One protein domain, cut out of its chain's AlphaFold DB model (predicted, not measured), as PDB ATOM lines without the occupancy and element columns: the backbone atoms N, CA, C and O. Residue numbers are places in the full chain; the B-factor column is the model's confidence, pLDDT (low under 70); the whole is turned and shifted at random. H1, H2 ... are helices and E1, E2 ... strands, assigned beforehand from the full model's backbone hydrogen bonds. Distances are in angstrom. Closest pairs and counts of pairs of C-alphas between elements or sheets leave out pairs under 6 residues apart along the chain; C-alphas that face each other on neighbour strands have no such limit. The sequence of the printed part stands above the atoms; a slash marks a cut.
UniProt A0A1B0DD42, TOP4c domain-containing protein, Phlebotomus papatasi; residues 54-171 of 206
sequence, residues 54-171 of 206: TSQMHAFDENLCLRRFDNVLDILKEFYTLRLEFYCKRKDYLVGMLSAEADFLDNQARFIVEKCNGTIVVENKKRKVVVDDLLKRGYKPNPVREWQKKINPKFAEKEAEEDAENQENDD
ATOM      1  N   THR A  54     107.355  63.149 142.977       91.94
ATOM      2  CA  THR A  54     106.949  64.182 142.011       91.94
ATOM      3  C   THR A  54     108.112  65.089 141.597       91.94
ATOM      4  O   THR A  54     107.898  66.208 141.148       91.94
ATOM      5  N   SER A  55     109.363  64.633 141.731       90.81
ATOM      6  CA  SER A  55     110.555  65.450 141.441       90.81
ATOM      7  C   SER A  55     110.744  65.836 139.966       90.81
ATOM      8  O   SER A  55     111.614  66.651 139.672       90.81
ATOM      9  N   GLN A  56     110.009  65.226 139.031       92.81
ATOM     10  CA  GLN A  56     110.207  65.406 137.587       92.81
ATOM     11  C   GLN A  56     108.902  65.778 136.870       92.81
ATOM     12  O   GLN A  56     108.412  65.030 136.027       92.81
ATOM     13  N   MET A  57     108.341  66.948 137.172       95.50
ATOM     14  CA  MET A  57     107.174  67.467 136.449       95.50
ATOM     15  C   MET A  57     107.639  68.226 135.202       95.50
ATOM     16  O   MET A  57     108.206  69.307 135.322       95.50
ATOM     17  N   HIS A  58     107.430  67.668 134.008       95.25
ATOM     18  CA  HIS A  58     107.724  68.342 132.739       95.25
ATOM     19  C   HIS A  58     106.430  68.589 131.968       95.25
ATOM     20  O   HIS A  58     105.617  67.678 131.826       95.25
ATOM     21  N   ALA A  59     106.248  69.808 131.467       95.19
ATOM     22  CA  ALA A  59     105.111  70.180 130.633       95.19
ATOM     23  C   ALA A  59     105.528  71.229 129.594       95.19
ATOM     24  O   ALA A  59     106.564  71.879 129.741       95.19
ATOM     25  N   PHE A  60     104.736  71.363 128.533       95.44
ATOM     26  CA  PHE A  60     104.897  72.440 127.560       95.44
ATOM     27  C   PHE A  60     104.286  73.729 128.100       95.44
ATOM     28  O   PHE A  60     103.185  73.703 128.652       95.44
ATOM     29  N   ASP A  61     104.999  74.835 127.931       92.44
ATOM     30  CA  ASP A  61     104.492  76.165 128.250       92.44
ATOM     31  C   ASP A  61     103.645  76.758 127.105       92.44
ATOM     32  O   ASP A  61     103.374  76.116 126.086       92.44
ATOM     33  N   GLU A  62     103.206  78.006 127.280       92.25
ATOM     34  CA  GLU A  62     102.429  78.767 126.290       92.25
ATOM     35  C   GLU A  62     103.144  78.946 124.938       92.25
ATOM     36  O   GLU A  62     102.486  79.114 123.911       92.25
ATOM     37  N   ASN A  63     104.477  78.857 124.930       93.44
ATOM     38  CA  ASN A  63     105.324  78.974 123.746       93.44
ATOM     39  C   ASN A  63     105.705  77.599 123.179       93.44
ATOM     40  O   ASN A  63     106.609  77.504 122.347       93.44
ATOM     41  N   LEU A  64     105.033  76.530 123.628       93.50
ATOM     42  CA  LEU A  64     105.294  75.140 123.247       93.50
ATOM     43  C   LEU A  64     106.728  74.690 123.556       93.50
ATOM     44  O   LEU A  64     107.254  73.767 122.929       93.50
ATOM     45  N   CYS A  65     107.357  75.313 124.548       95.88
ATOM     46  CA  CYS A  65     108.683  74.954 125.012       95.88
ATOM     47  C   CYS A  65     108.568  73.974 126.184       95.88
ATOM     48  O   CYS A  65     107.817  74.191 127.137       95.88
ATOM     49  N   LEU A  66     109.294  72.856 126.100       96.44
ATOM     50  CA  LEU A  66     109.298  71.853 127.160       96.44
ATOM     51  C   LEU A  66     110.071  72.392 128.361       96.44
ATOM     52  O   LEU A  66     111.250  72.732 128.247       96.44
ATOM     53  N   ARG A  67     109.424  72.417 129.525       94.88
ATOM     54  CA  ARG A  67     110.011  72.962 130.743       94.88
ATOM     55  C   ARG A  67     109.773  72.055 131.935       94.88
ATOM     56  O   ARG A  67     108.754  71.370 132.027       94.88
ATOM     57  N   ARG A  68     110.734  72.060 132.856       95.12
ATOM     58  CA  ARG A  68     110.616  71.406 134.158       95.12
ATOM     59  C   ARG A  68     109.997  72.371 135.165       95.12
ATOM     60  O   ARG A  68     110.370  73.540 135.207       95.12
ATOM     61  N   PHE A  69     109.101  71.853 135.990       95.44
ATOM     62  CA  PHE A  69     108.465  72.542 137.103       95.44
ATOM     63  C   PHE A  69     108.890  71.879 138.410       95.44
ATOM     64  O   PHE A  69     108.798  70.658 138.552       95.44
ATOM     65  N   ASP A  70     109.348  72.680 139.367       93.88
ATOM     66  CA  ASP A  70     109.784  72.163 140.666       93.88
ATOM     67  C   ASP A  70     108.614  72.012 141.644       93.88
ATOM     68  O   ASP A  70     108.616  71.110 142.483       93.88
ATOM     69  N   ASN A  71     107.582  72.852 141.510       94.12
ATOM     70  CA  ASN A  71     106.378  72.803 142.330       94.12
ATOM     71  C   ASN A  71     105.107  72.926 141.472       94.12
ATOM     72  O   ASN A  71     105.061  73.646 140.475       94.12
ATOM     73  N   VAL A  72     104.034  72.267 141.913       95.56
ATOM     74  CA  VAL A  72     102.682  72.383 141.350       95.56
ATOM     75  C   VAL A  72     102.191  73.836 141.365       95.56
ATOM     76  O   VAL A  72     101.464  74.254 140.466       95.56
ATOM     77  N   LEU A  73     102.612  74.636 142.351       96.25
ATOM     78  CA  LEU A  73     102.247  76.054 142.424       96.25
ATOM     79  C   LEU A  73     102.783  76.883 141.252       96.25
ATOM     80  O   LEU A  73     102.144  77.866 140.884       96.25
ATOM     81  N   ASP A  74     103.912  76.504 140.655       94.06
ATOM     82  CA  ASP A  74     104.466  77.234 139.513       94.06
ATOM     83  C   ASP A  74     103.642  76.961 138.251       94.06
ATOM     84  O   ASP A  74     103.284  77.897 137.539       94.06
ATOM     85  N   ILE A  75     103.216  75.706 138.059       95.44
ATOM     86  CA  ILE A  75     102.248  75.327 137.017       95.44
ATOM     87  C   ILE A  75     100.948  76.122 137.200       95.44
ATOM     88  O   ILE A  75     100.411  76.679 136.244       95.44
ATOM     89  N   LEU A  76     100.444  76.207 138.437       97.06
ATOM     90  CA  LEU A  76      99.202  76.919 138.735       97.06
ATOM     91  C   LEU A  76      99.303  78.421 138.445       97.06
ATOM     92  O   LEU A  76      98.351  78.995 137.919       97.06
ATOM     93  N   LYS A  77     100.427  79.062 138.781       95.56
ATOM     94  CA  LYS A  77     100.638  80.495 138.524       95.56
ATOM     95  C   LYS A  77     100.643  80.802 137.032       95.56
ATOM     96  O   LYS A  77      99.943  81.722 136.624       95.56
ATOM     97  N   GLU A  78     101.368  80.023 136.236       94.56
ATOM     98  CA  GLU A  78     101.404  80.222 134.782       94.56
ATOM     99  C   GLU A  78     100.060  79.949 134.127       94.56
ATOM    100  O   GLU A  78      99.590  80.729 133.299       94.56
ATOM    101  N   PHE A  79      99.392  78.875 134.553       96.38
ATOM    102  CA  PHE A  79      98.037  78.608 134.108       96.38
ATOM    103  C   PHE A  79      97.108  79.776 134.446       96.38
ATOM    104  O   PHE A  79      96.328  80.201 133.598       96.38
ATOM    105  N   TYR A  80      97.188  80.314 135.665       97.62
ATOM    106  CA  TYR A  80      96.344  81.419 136.104       97.62
ATOM    107  C   TYR A  80      96.559  82.682 135.263       97.62
ATOM    108  O   TYR A  80      95.576  83.267 134.803       97.62
ATOM    109  N   THR A  81      97.810  83.092 135.029       96.38
ATOM    110  CA  THR A  81      98.124  84.302 134.252       96.38
ATOM    111  C   THR A  81      97.646  84.179 132.812       96.38
ATOM    112  O   THR A  81      96.908  85.048 132.339       96.38
ATOM    113  N   LEU A  82      97.970  83.061 132.156       96.31
ATOM    114  CA  LEU A  82      97.526  82.778 130.794       96.31
ATOM    115  C   LEU A  82      95.996  82.741 130.729       96.31
ATOM    116  O   LEU A  82      95.362  83.361 129.875       96.31
ATOM    117  N   ARG A  83      95.363  82.033 131.670       97.81
ATOM    118  CA  ARG A  83      93.914  81.873 131.669       97.81
ATOM    119  C   ARG A  83      93.188  83.198 131.886       97.81
ATOM    120  O   ARG A  83      92.151  83.414 131.257       97.81
ATOM    121  N   LEU A  84      93.716  84.077 132.736       98.06
ATOM    122  CA  LEU A  84      93.158  85.406 132.973       98.06
ATOM    123  C   LEU A  84      93.185  86.264 131.702       98.06
ATOM    124  O   LEU A  84      92.165  86.855 131.348       98.06
ATOM    125  N   GLU A  85      94.298  86.266 130.970       97.62
ATOM    126  CA  GLU A  85      94.400  86.973 129.690       97.62
ATOM    127  C   GLU A  85      93.359  86.461 128.680       97.62
ATOM    128  O   GLU A  85      92.678  87.238 128.007       97.62
ATOM    129  N   PHE A  86      93.158  85.143 128.616       97.81
ATOM    130  CA  PHE A  86      92.142  84.548 127.748       97.81
ATOM    131  C   PHE A  86      90.707  84.876 128.180       97.81
ATOM    132  O   PHE A  86      89.822  84.961 127.325       97.81
ATOM    133  N   TYR A  87      90.447  85.108 129.472       98.56
ATOM    134  CA  TYR A  87      89.154  85.641 129.910       98.56
ATOM    135  C   TYR A  87      88.922  87.063 129.396       98.56
ATOM    136  O   TYR A  87      87.811  87.349 128.944       98.56
ATOM    137  N   CYS A  88      89.946  87.921 129.402       98.38
ATOM    138  CA  CYS A  88      89.872  89.259 128.809       98.38
ATOM    139  C   CYS A  88      89.610  89.180 127.300       98.38
ATOM    140  O   CYS A  88      88.605  89.715 126.840       98.38
ATOM    141  N   LYS A  89      90.404  88.397 126.555       97.56
ATOM    142  CA  LYS A  89      90.198  88.180 125.108       97.56
ATOM    143  C   LYS A  89      88.784  87.689 124.795       97.56
ATOM    144  O   LYS A  89      88.138  88.174 123.869       97.56
ATOM    145  N   ARG A  90      88.275  86.740 125.588       98.12
ATOM    146  CA  ARG A  90      86.913  86.217 125.427       98.12
ATOM    147  C   ARG A  90      85.853  87.276 125.718       98.12
ATOM    148  O   ARG A  90      84.861  87.334 125.001       98.12
ATOM    149  N   LYS A  91      86.042  88.095 126.755       98.25
ATOM    150  CA  LYS A  91      85.142  89.211 127.059       98.25
ATOM    151  C   LYS A  91      85.098  90.190 125.888       98.25
ATOM    152  O   LYS A  91      84.006  90.510 125.436       98.25
ATOM    153  N   ASP A  92      86.249  90.613 125.380       97.44
ATOM    154  CA  ASP A  92      86.328  91.592 124.291       97.44
ATOM    155  C   ASP A  92      85.696  91.053 123.002       97.44
ATOM    156  O   ASP A  92      84.942  91.761 122.332       97.44
ATOM    157  N   TYR A  93      85.910  89.768 122.705       96.94
ATOM    158  CA  TYR A  93      85.232  89.078 121.609       96.94
ATOM    159  C   TYR A  93      83.706  89.110 121.769       96.94
ATOM    160  O   TYR A  93      83.004  89.524 120.850       96.94
ATOM    161  N   LEU A  94      83.186  88.713 122.938       97.62
ATOM    162  CA  LEU A  94      81.744  88.692 123.197       97.62
ATOM    163  C   LEU A  94      81.131  90.095 123.151       97.62
ATOM    164  O   LEU A  94      80.050  90.263 122.597       97.62
ATOM    165  N   VAL A  95      81.822  91.103 123.689       98.06
ATOM    166  CA  VAL A  95      81.385  92.502 123.611       98.06
ATOM    167  C   VAL A  95      81.306  92.952 122.155       98.06
ATOM    168  O   VAL A  95      80.297  93.532 121.768       98.06
ATOM    169  N   GLY A  96      82.319  92.658 121.337       95.94
ATOM    170  CA  GLY A  96      82.301  92.989 119.912       95.94
ATOM    171  C   GLY A  96      81.156  92.303 119.159       95.94
ATOM    172  O   GLY A  96      80.426  92.969 118.429       95.94
ATOM    173  N   MET A  97      80.959  91.004 119.401       95.31
ATOM    174  CA  MET A  97      79.886  90.205 118.800       95.31
ATOM    175  C   MET A  97      78.502  90.771 119.131       95.31
ATOM    176  O   MET A  97      77.721  91.069 118.233       95.31
ATOM    177  N   LEU A  98      78.223  90.960 120.424       97.12
ATOM    178  CA  LEU A  98      76.926  91.431 120.906       97.12
ATOM    179  C   LEU A  98      76.664  92.887 120.518       97.12
ATOM    180  O   LEU A  98      75.526  93.246 120.243       97.12
ATOM    181  N   SER A  99      77.701  93.729 120.459       96.62
ATOM    182  CA  SER A  99      77.553  95.113 119.986       96.62
ATOM    183  C   SER A  99      77.189  95.154 118.503       96.62
ATOM    184  O   SER A  99      76.336  95.941 118.103       96.62
ATOM    185  N   ALA A 100      77.802  94.291 117.689       94.06
ATOM    186  CA  ALA A 100      77.468  94.183 116.276       94.06
ATOM    187  C   ALA A 100      76.036  93.662 116.065       94.06
ATOM    188  O   ALA A 100      75.319  94.165 115.205       94.06
ATOM    189  N   GLU A 101      75.596  92.694 116.868       93.31
ATOM    190  CA  GLU A 101      74.216  92.197 116.844       93.31
ATOM    191  C   GLU A 101      73.208  93.266 117.290       93.31
ATOM    192  O   GLU A 101      72.192  93.471 116.627       93.31
ATOM    193  N   ALA A 102      73.516  94.013 118.352       95.88
ATOM    194  CA  ALA A 102      72.692  95.126 118.811       95.88
ATOM    195  C   ALA A 102      72.557  96.216 117.735       95.88
ATOM    196  O   ALA A 102      71.442  96.641 117.445       95.88
ATOM    197  N   ASP A 103      73.661  96.613 117.089       93.31
ATOM    198  CA  ASP A 103      73.652  97.575 115.977       93.31
ATOM    199  C   ASP A 103      72.814  97.068 114.783       93.31
ATOM    200  O   ASP A 103      72.151  97.853 114.102       93.31
ATOM    201  N   PHE A 104      72.836  95.760 114.502       89.94
ATOM    202  CA  PHE A 104      72.021  95.167 113.440       89.94
ATOM    203  C   PHE A 104      70.526  95.267 113.763       89.94
ATOM    204  O   PHE A 104      69.744  95.725 112.927       89.94
ATOM    205  N   LEU A 105      70.138  94.882 114.981       91.25
ATOM    206  CA  LEU A 105      68.752  94.949 115.446       91.25
ATOM    207  C   LEU A 105      68.248  96.394 115.540       91.25
ATOM    208  O   LEU A 105      67.097  96.654 115.190       91.25
ATOM    209  N   ASP A 106      69.099  97.338 115.943       93.38
ATOM    210  CA  ASP A 106      68.766  98.765 115.991       93.38
ATOM    211  C   ASP A 106      68.463  99.316 114.588       93.38
ATOM    212  O   ASP A 106      67.414  99.923 114.359       93.38
ATOM    213  N   ASN A 107      69.312  98.998 113.602       90.12
ATOM    214  CA  ASN A 107      69.058  99.341 112.201       90.12
ATOM    215  C   ASN A 107      67.762  98.704 111.682       90.12
ATOM    216  O   ASN A 107      66.984  99.358 110.984       90.12
ATOM    217  N   GLN A 108      67.512  97.437 112.024       87.44
ATOM    218  CA  GLN A 108      66.304  96.728 111.610       87.44
ATOM    219  C   GLN A 108      65.045  97.376 112.200       87.44
ATOM    220  O   GLN A 108      64.087  97.641 111.472       87.44
ATOM    221  N   ALA A 109      65.054  97.681 113.497       92.19
ATOM    222  CA  ALA A 109      63.952  98.350 114.176       92.19
ATOM    223  C   ALA A 109      63.703  99.745 113.588       92.19
ATOM    224  O   ALA A 109      62.562 100.084 113.261       92.19
ATOM    225  N   ARG A 110      64.768 100.529 113.373       92.81
ATOM    226  CA  ARG A 110      64.688 101.859 112.759       92.81
ATOM    227  C   ARG A 110      64.065 101.805 111.365       92.81
ATOM    228  O   ARG A 110      63.163 102.591 111.078       92.81
ATOM    229  N   PHE A 111      64.485 100.857 110.530       89.25
ATOM    230  CA  PHE A 111      63.931 100.678 109.188       89.25
ATOM    231  C   PHE A 111      62.433 100.362 109.224       89.25
ATOM    232  O   PHE A 111      61.659 100.972 108.483       89.25
ATOM    233  N   ILE A 112      62.008  99.447 110.103       88.06
ATOM    234  CA  ILE A 112      60.593  99.085 110.259       88.06
ATOM    235  C   ILE A 112      59.771 100.311 110.673       88.06
ATOM    236  O   ILE A 112      58.747 100.593 110.055       88.06
ATOM    237  N   VAL A 113      60.240 101.080 111.661       92.31
ATOM    238  CA  VAL A 113      59.557 102.299 112.121       92.31
ATOM    239  C   VAL A 113      59.466 103.341 111.002       92.31
ATOM    240  O   VAL A 113      58.385 103.866 110.739       92.31
ATOM    241  N   GLU A 114      60.565 103.615 110.291       91.69
ATOM    242  CA  GLU A 114      60.568 104.554 109.162       91.69
ATOM    243  C   GLU A 114      59.650 104.083 108.019       91.69
ATOM    244  O   GLU A 114      59.026 104.918 107.357       91.69
ATOM    245  N   LYS A 115      59.522 102.767 107.793       88.19
ATOM    246  CA  LYS A 115      58.627 102.196 106.774       88.19
ATOM    247  C   LYS A 115      57.163 102.316 107.181       88.19
ATOM    248  O   LYS A 115      56.347 102.721 106.354       88.19
ATOM    249  N   CYS A 116      56.830 102.008 108.433       87.75
ATOM    250  CA  CYS A 116      55.481 102.169 108.980       87.75
ATOM    251  C   CYS A 116      55.031 103.635 108.965       87.75
ATOM    252  O   CYS A 116      53.880 103.918 108.648       87.75
ATOM    253  N   ASN A 117      55.949 104.567 109.228       91.38
ATOM    254  CA  ASN A 117      55.684 106.006 109.187       91.38
ATOM    255  C   ASN A 117      55.684 106.590 107.761       91.38
ATOM    256  O   ASN A 117      55.547 107.802 107.598       91.38
ATOM    257  N   GLY A 118      55.909 105.774 106.724       88.25
ATOM    258  CA  GLY A 118      56.002 106.229 105.331       88.25
ATOM    259  C   GLY A 118      57.217 107.117 105.028       88.25
ATOM    260  O   GLY A 118      57.300 107.709 103.956       88.25
ATOM    261  N   THR A 119      58.173 107.215 105.955       88.06
ATOM    262  CA  THR A 119      59.397 108.022 105.818       88.06
ATOM    263  C   THR A 119      60.392 107.380 104.851       88.06
ATOM    264  O   THR A 119      61.150 108.088 104.180       88.06
ATOM    265  N   ILE A 120      60.395 106.047 104.760       86.38
ATOM    266  CA  ILE A 120      61.128 105.293 103.741       86.38
ATOM    267  C   ILE A 120      60.148 104.519 102.858       86.38
ATOM    268  O   ILE A 120      59.253 103.823 103.336       86.38
ATOM    269  N   VAL A 121      60.319 104.645 101.543       86.25
ATOM    270  CA  VAL A 121      59.491 103.964 100.540       86.25
ATOM    271  C   VAL A 121      60.414 103.129  99.675       86.25
ATOM    272  O   VAL A 121      61.294 103.676  99.011       86.25
ATOM    273  N   VAL A 122      60.222 101.814  99.712       86.12
ATOM    274  CA  VAL A 122      61.065 100.823  99.017       86.12
ATOM    275  C   VAL A 122      60.328 100.189  97.833       86.12
ATOM    276  O   VAL A 122      60.949  99.675  96.909       86.12
ATOM    277  N   GLU A 123      58.998 100.273  97.829       86.38
ATOM    278  CA  GLU A 123      58.141  99.708  96.788       86.38
ATOM    279  C   GLU A 123      58.441 100.327  95.417       86.38
ATOM    280  O   GLU A 123      58.594 101.542  95.283       86.38
ATOM    281  N   ASN A 124      58.520  99.466  94.399       85.38
ATOM    282  CA  ASN A 124      58.736  99.828  92.997       85.38
ATOM    283  C   ASN A 124      60.032 100.623  92.705       85.38
ATOM    284  O   ASN A 124      60.124 101.322  91.695       85.38
ATOM    285  N   LYS A 125      61.049 100.531  93.575       85.19
ATOM    286  CA  LYS A 125      62.386 101.105  93.349       85.19
ATOM    287  C   LYS A 125      63.397 100.017  92.987       85.19
ATOM    288  O   LYS A 125      63.384  98.931  93.557       85.19
ATOM    289  N   LYS A 126      64.328 100.332  92.077       86.94
ATOM    290  CA  LYS A 126      65.464  99.451  91.747       86.94
ATOM    291  C   LYS A 126      66.367  99.247  92.970       86.94
ATOM    292  O   LYS A 126      66.614 100.205  93.705       86.94
ATOM    293  N   ARG A 127      66.938  98.045  93.129       77.88
ATOM    294  CA  ARG A 127      67.798  97.655  94.269       77.88
ATOM    295  C   ARG A 127      68.910  98.678  94.554       77.88
ATOM    296  O   ARG A 127      69.018  99.159  95.677       77.88
ATOM    297  N   LYS A 128      69.655  99.101  93.522       84.06
ATOM    298  CA  LYS A 128      70.724 100.119  93.632       84.06
ATOM    299  C   LYS A 128      70.232 101.445  94.240       84.06
ATOM    300  O   LYS A 128      70.899 102.019  95.091       84.06
ATOM    301  N   VAL A 129      69.031 101.900  93.871       84.75
ATOM    302  CA  VAL A 129      68.458 103.171  94.360       84.75
ATOM    303  C   VAL A 129      68.060 103.082  95.834       84.75
ATOM    304  O   VAL A 129      68.245 104.043  96.578       84.75
ATOM    305  N   VAL A 130      67.518 101.939  96.264       84.56
ATOM    306  CA  VAL A 130      67.152 101.691  97.670       84.56
ATOM    307  C   VAL A 130      68.396 101.709  98.553       84.56
ATOM    308  O   VAL A 130      68.411 102.340  99.605       84.56
ATOM    309  N   VAL A 131      69.453 101.055  98.090       83.31
ATOM    310  CA  VAL A 131      70.746 100.960  98.770       83.31
ATOM    311  C   VAL A 131      71.393 102.330  98.934       83.31
ATOM    312  O   VAL A 131      71.813 102.681 100.037       83.31
ATOM    313  N   ASP A 132      71.406 103.137  97.874       85.06
ATOM    314  CA  ASP A 132      71.927 104.503  97.928       85.06
ATOM    315  C   ASP A 132      71.120 105.398  98.885       85.06
ATOM    316  O   ASP A 132      71.697 106.250  99.562       85.06
ATOM    317  N   ASP A 133      69.794 105.229  98.960       86.62
ATOM    318  CA  ASP A 133      68.932 105.960  99.905       86.62
ATOM    319  C   ASP A 133      69.227 105.551 101.358       86.62
ATOM    320  O   ASP A 133      69.408 106.412 102.222       86.62
ATOM    321  N   LEU A 134      69.373 104.249 101.627       87.62
ATOM    322  CA  LEU A 134      69.753 103.730 102.946       87.62
ATOM    323  C   LEU A 134      71.132 104.244 103.389       87.62
ATOM    324  O   LEU A 134      71.279 104.706 104.524       87.62
ATOM    325  N   LEU A 135      72.119 104.257 102.488       87.38
ATOM    326  CA  LEU A 135      73.443 104.827 102.757       87.38
ATOM    327  C   LEU A 135      73.374 106.326 103.062       87.38
ATOM    328  O   LEU A 135      73.963 106.783 104.041       87.38
ATOM    329  N   LYS A 136      72.623 107.101 102.268       90.06
ATOM    330  CA  LYS A 136      72.438 108.547 102.494       90.06
ATOM    331  C   LYS A 136      71.772 108.851 103.835       90.06
ATOM    332  O   LYS A 136      72.049 109.889 104.430       90.06
ATOM    333  N   ARG A 137      70.919 107.949 104.321       87.31
ATOM    334  CA  ARG A 137      70.232 108.040 105.621       87.31
ATOM    335  C   ARG A 137      71.072 107.545 106.802       87.31
ATOM    336  O   ARG A 137      70.616 107.623 107.947       87.31
ATOM    337  N   GLY A 138      72.284 107.057 106.533       89.00
ATOM    338  CA  GLY A 138      73.239 106.615 107.543       89.00
ATOM    339  C   GLY A 138      72.963 105.225 108.110       89.00
ATOM    340  O   GLY A 138      73.409 104.944 109.222       89.00
ATOM    341  N   TYR A 139      72.236 104.359 107.394       87.50
ATOM    342  CA  TYR A 139      72.158 102.946 107.772       87.50
ATOM    343  C   TYR A 139      73.533 102.303 107.597       87.50
ATOM    344  O   TYR A 139      74.149 102.397 106.531       87.50
ATOM    345  N   LYS A 140      74.020 101.656 108.658       81.12
ATOM    346  CA  LYS A 140      75.287 100.924 108.602       81.12
ATOM    347  C   LYS A 140      75.094  99.654 107.754       81.12
ATOM    348  O   LYS A 140      74.071  98.982 107.921       81.12
ATOM    349  N   PRO A 141      76.058  99.288 106.891       82.31
ATOM    350  CA  PRO A 141      76.121  97.944 106.318       82.31
ATOM    351  C   PRO A 141      76.144  96.895 107.433       82.31
ATOM    352  O   PRO A 141      76.536  97.221 108.553       82.31
ATOM    353  N   ASN A 142      75.732  95.655 107.138       86.75
ATOM    354  CA  ASN A 142      75.535  94.604 108.145       86.75
ATOM    355  C   ASN A 142      76.698  94.537 109.174       86.75
ATOM    356  O   ASN A 142      77.766  93.994 108.861       86.75
ATOM    357  N   PRO A 143      76.497  95.054 110.407       88.88
ATOM    358  CA  PRO A 143      77.582  95.242 111.367       88.88
ATOM    359  C   PRO A 143      78.134  93.910 111.886       88.88
ATOM    360  O   PRO A 143      79.320  93.825 112.211       88.88
ATOM    361  N   VAL A 144      77.322  92.845 111.890       88.25
ATOM    362  CA  VAL A 144      77.747  91.485 112.260       88.25
ATOM    363  C   VAL A 144      78.756  90.944 111.250       88.25
ATOM    364  O   VAL A 144      79.822  90.469 111.648       88.25
ATOM    365  N   ARG A 145      78.477  91.080 109.946       87.00
ATOM    366  CA  ARG A 145      79.408  90.646 108.886       87.00
ATOM    367  C   ARG A 145      80.708  91.442 108.926       87.00
ATOM    368  O   ARG A 145      81.792  90.875 108.805       87.00
ATOM    369  N   GLU A 146      80.625  92.756 109.130       88.12
ATOM    370  CA  GLU A 146      81.822  93.593 109.260       88.12
ATOM    371  C   GLU A 146      82.687  93.194 110.459       88.12
ATOM    372  O   GLU A 146      83.915  93.154 110.354       88.12
ATOM    373  N   TRP A 147      82.069  92.882 111.599       90.12
ATOM    374  CA  TRP A 147      82.790  92.406 112.775       90.12
ATOM    375  C   TRP A 147      83.430  91.027 112.540       90.12
ATOM    376  O   TRP A 147      84.609  90.845 112.850       90.12
ATOM    377  N   GLN A 148      82.717  90.089 111.909       88.94
ATOM    378  CA  GLN A 148      83.252  88.764 111.566       88.94
ATOM    379  C   GLN A 148      84.497  88.853 110.673       88.94
ATOM    380  O   GLN A 148      85.493  88.186 110.953       88.94
ATOM    381  N   LYS A 149      84.487  89.731 109.659       87.25
ATOM    382  CA  LYS A 149      85.654  89.977 108.789       87.25
ATOM    383  C   LYS A 149      86.863  90.517 109.544       87.25
ATOM    384  O   LYS A 149      87.990  90.149 109.231       87.25
ATOM    385  N   LYS A 150      86.639  91.394 110.528       87.19
ATOM    386  CA  LYS A 150      87.718  91.964 111.352       87.19
ATOM    387  C   LYS A 150      88.380  90.905 112.229       87.19
ATOM    388  O   LYS A 150      89.587  90.969 112.437       87.19
ATOM    389  N   ILE A 151      87.603  89.949 112.744       88.56
ATOM    390  CA  ILE A 151      88.112  88.897 113.631       88.56
ATOM    391  C   ILE A 151      88.720  87.726 112.851       88.56
ATOM    392  O   ILE A 151      89.700  87.136 113.306       88.56
ATOM    393  N   ASN A 152      88.161  87.373 111.692       85.06
ATOM    394  CA  ASN A 152      88.635  86.251 110.896       85.06
ATOM    395  C   ASN A 152      88.733  86.618 109.405       85.06
ATOM    396  O   ASN A 152      87.710  86.632 108.715       85.06
ATOM    397  N   PRO A 153      89.947  86.834 108.864       73.69
ATOM    398  CA  PRO A 153      90.121  87.180 107.455       73.69
ATOM    399  C   PRO A 153      89.666  86.064 106.501       73.69
ATOM    400  O   PRO A 153      89.226  86.368 105.399       73.69
ATOM    401  N   LYS A 154      89.639  84.793 106.935       72.44
ATOM    402  CA  LYS A 154      89.074  83.687 106.133       72.44
ATOM    403  C   LYS A 154      87.567  83.813 105.909       72.44
ATOM    404  O   LYS A 154      87.017  83.200 105.002       72.44
ATOM    405  N   PHE A 155      86.880  84.590 106.745       66.06
ATOM    406  CA  PHE A 155      85.467  84.895 106.544       66.06
ATOM    407  C   PHE A 155      85.268  85.845 105.354       66.06
ATOM    408  O   PHE A 155      84.258  85.761 104.666       66.06
ATOM    409  N   ALA A 156      86.249  86.713 105.074       62.84
ATOM    410  CA  ALA A 156      86.224  87.578 103.899       62.84
ATOM    411  C   ALA A 156      86.432  86.791 102.592       62.84
ATOM    412  O   ALA A 156      85.858  87.166 101.578       62.84
ATOM    413  N   GLU A 157      87.216  85.708 102.629       63.22
ATOM    414  CA  GLU A 157      87.439  84.814 101.481       63.22
ATOM    415  C   GLU A 157      86.158  84.056 101.105       63.22
ATOM    416  O   GLU A 157      85.737  84.122  99.957       63.22
ATOM    417  N   LYS A 158      85.473  83.442 102.082       63.22
ATOM    418  CA  LYS A 158      84.184  82.761 101.851       63.22
ATOM    419  C   LYS A 158      83.091  83.687 101.325       63.22
ATOM    420  O   LYS A 158      82.295  83.298 100.487       63.22
ATOM    421  N   GLU A 159      83.051  84.922 101.814       63.66
ATOM    422  CA  GLU A 159      82.077  85.900 101.333       63.66
ATOM    423  C   GLU A 159      82.366  86.349  99.895       63.66
ATOM    424  O   GLU A 159      81.431  86.608  99.150       63.66
ATOM    425  N   ALA A 160      83.634  86.417  99.481       61.03
ATOM    426  CA  ALA A 160      83.971  86.715  98.091       61.03
ATOM    427  C   ALA A 160      83.547  85.588  97.130       61.03
ATOM    428  O   ALA A 160      83.270  85.868  95.968       61.03
ATOM    429  N   GLU A 161      83.497  84.342  97.613       60.88
ATOM    430  CA  GLU A 161      82.964  83.190  96.874       60.88
ATOM    431  C   GLU A 161      81.427  83.259  96.773       60.88
ATOM    432  O   GLU A 161      80.893  83.173  95.671       60.88
ATOM    433  N   GLU A 162      80.720  83.529  97.878       60.38
ATOM    434  CA  GLU A 162      79.251  83.704  97.884       60.38
ATOM    435  C   GLU A 162      78.786  84.913  97.040       60.38
ATOM    436  O   GLU A 162      77.797  84.826  96.313       60.38
ATOM    437  N   ASP A 163      79.507  86.042  97.099       57.72
ATOM    438  CA  ASP A 163      79.201  87.239  96.300       57.72
ATOM    439  C   ASP A 163      79.396  86.975  94.786       57.72
ATOM    440  O   ASP A 163      78.699  87.568  93.960       57.72
ATOM    441  N   ALA A 164      80.330  86.094  94.401       55.06
ATOM    442  CA  ALA A 164      80.557  85.725  93.000       55.06
ATOM    443  C   ALA A 164      79.426  84.838  92.446       55.06
ATOM    444  O   ALA A 164      78.982  85.056  91.322       55.06
ATOM    445  N   GLU A 165      78.910  83.902  93.249       50.88
ATOM    446  CA  GLU A 165      77.782  83.034  92.872       50.88
ATOM    447  C   GLU A 165      76.449  83.801  92.752       50.88
ATOM    448  O   GLU A 165      75.617  83.489  91.897       50.88
ATOM    449  N   ASN A 166      76.234  84.841  93.566       53.84
ATOM    450  CA  ASN A 166      75.033  85.679  93.462       53.84
ATOM    451  C   ASN A 166      75.061  86.629  92.252       53.84
ATOM    452  O   ASN A 166      74.002  86.935  91.701       53.84
ATOM    453  N   GLN A 167      76.241  87.077  91.804       51.75
ATOM    454  CA  GLN A 167      76.370  87.927  90.611       51.75
ATOM    455  C   GLN A 167      76.047  87.181  89.310       51.75
ATOM    456  O   GLN A 167      75.491  87.791  88.400       51.75
ATOM    457  N   GLU A 168      76.323  85.876  89.228       41.72
ATOM    458  CA  GLU A 168      75.978  85.061  88.051       41.72
ATOM    459  C   GLU A 168      74.457  84.865  87.885       41.72
ATOM    460  O   GLU A 168      73.981  84.729  86.763       41.72
ATOM    461  N   ASN A 169      73.676  84.922  88.970       41.84
ATOM    462  CA  ASN A 169      72.216  84.752  88.921       41.84
ATOM    463  C   ASN A 169      71.435  86.042  88.588       41.84
ATOM    464  O   ASN A 169      70.316  85.960  88.085       41.84
ATOM    465  N   ASP A 170      71.983  87.227  88.872       39.81
ATOM    466  CA  ASP A 170      71.322  88.518  88.588       39.81
ATOM    467  C   ASP A 170      71.482  88.922  87.095       39.81
ATOM    468  O   ASP A 170      70.619  89.609  86.538       39.81
ATOM    469  N   ASP A 171      72.551  88.459  86.428       40.09
ATOM    470  CA  ASP A 171      72.906  88.824  85.042       40.09
ATOM    471  C   ASP A 171      72.056  88.094  83.974       40.09
ATOM    472  O   ASP A 171      71.910  88.582  82.855       40.09
TER     473      ASP A 171
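AT A GLANCE: This is residues 54 to 171 of the 206 residues of the protein "TOP4c domain-containing protein" of Phlebotomus papatasi (UniProt A0A1B0DD42). One long helix, H1, makes the longest axis; a small strand hairpin, E1 and E2, sits by its first residues, and after its last residue, Cys 116, the backbone folds back through H2 to H3, which packs along part of H1. H4 then turns away from H3, and its residues 160 to 171 stick out. The printed part has 118 residues, with two named strands followed by four named helices; the sheet, E1 - E2, is antiparallel, and the class is mostly helix. The whole is extended, with a radius of gyration of the C-alphas of 24.4 A and spans of 79 by 35 by 18 A.

HOW THE PARTS SIT: Look first at E1, residues 57 to 60, and E2, residues 66 to 69: this antiparallel hairpin has N 59 and O 67 within hydrogen-bond range at 3.0 A. Next comes H1, residues 72 to 116, whose closest C-alpha pair with E2 is Ile 75 and Phe 69, 6.8 A apart. H2, residues 127 to 136, touches no helix. H3, residues 143 to 151, touches H1 at residues 96 to 104 alone, at a shallow tilt of 28 degrees, opposite ways; their closest C-alphas, Ala 100 and Val 144, are 4.8 A apart. H4, residues 153 to 171, only just touches H3, only at the corner, with 3 pairs of C-alphas within 8 A; the closest are Lys 149 and Ala 156, 5.5 A. H4 is apart from H1. In H1, H2 and H3 every O i to N i+4 pair is within hydrogen-bond range; in H4, 13 of 15 are.

IN THESE COORDINATES: Find C-alpha 57 at (107.174, 67.467, 136.449), where E1 begins. From C-alpha 72 at (102.682, 72.383, 141.350), H1 runs 64.5 A. H4 runs 28.3 A to C-alpha 171 at (72.906, 88.824, 85.042).

THE WHOLE: The C-alphas farthest apart, Ser 55 and Asn 124, are 78.8 A apart. The printed part has no cut, and no link is long. Confidence is low, under 70, at residues 155 to 171.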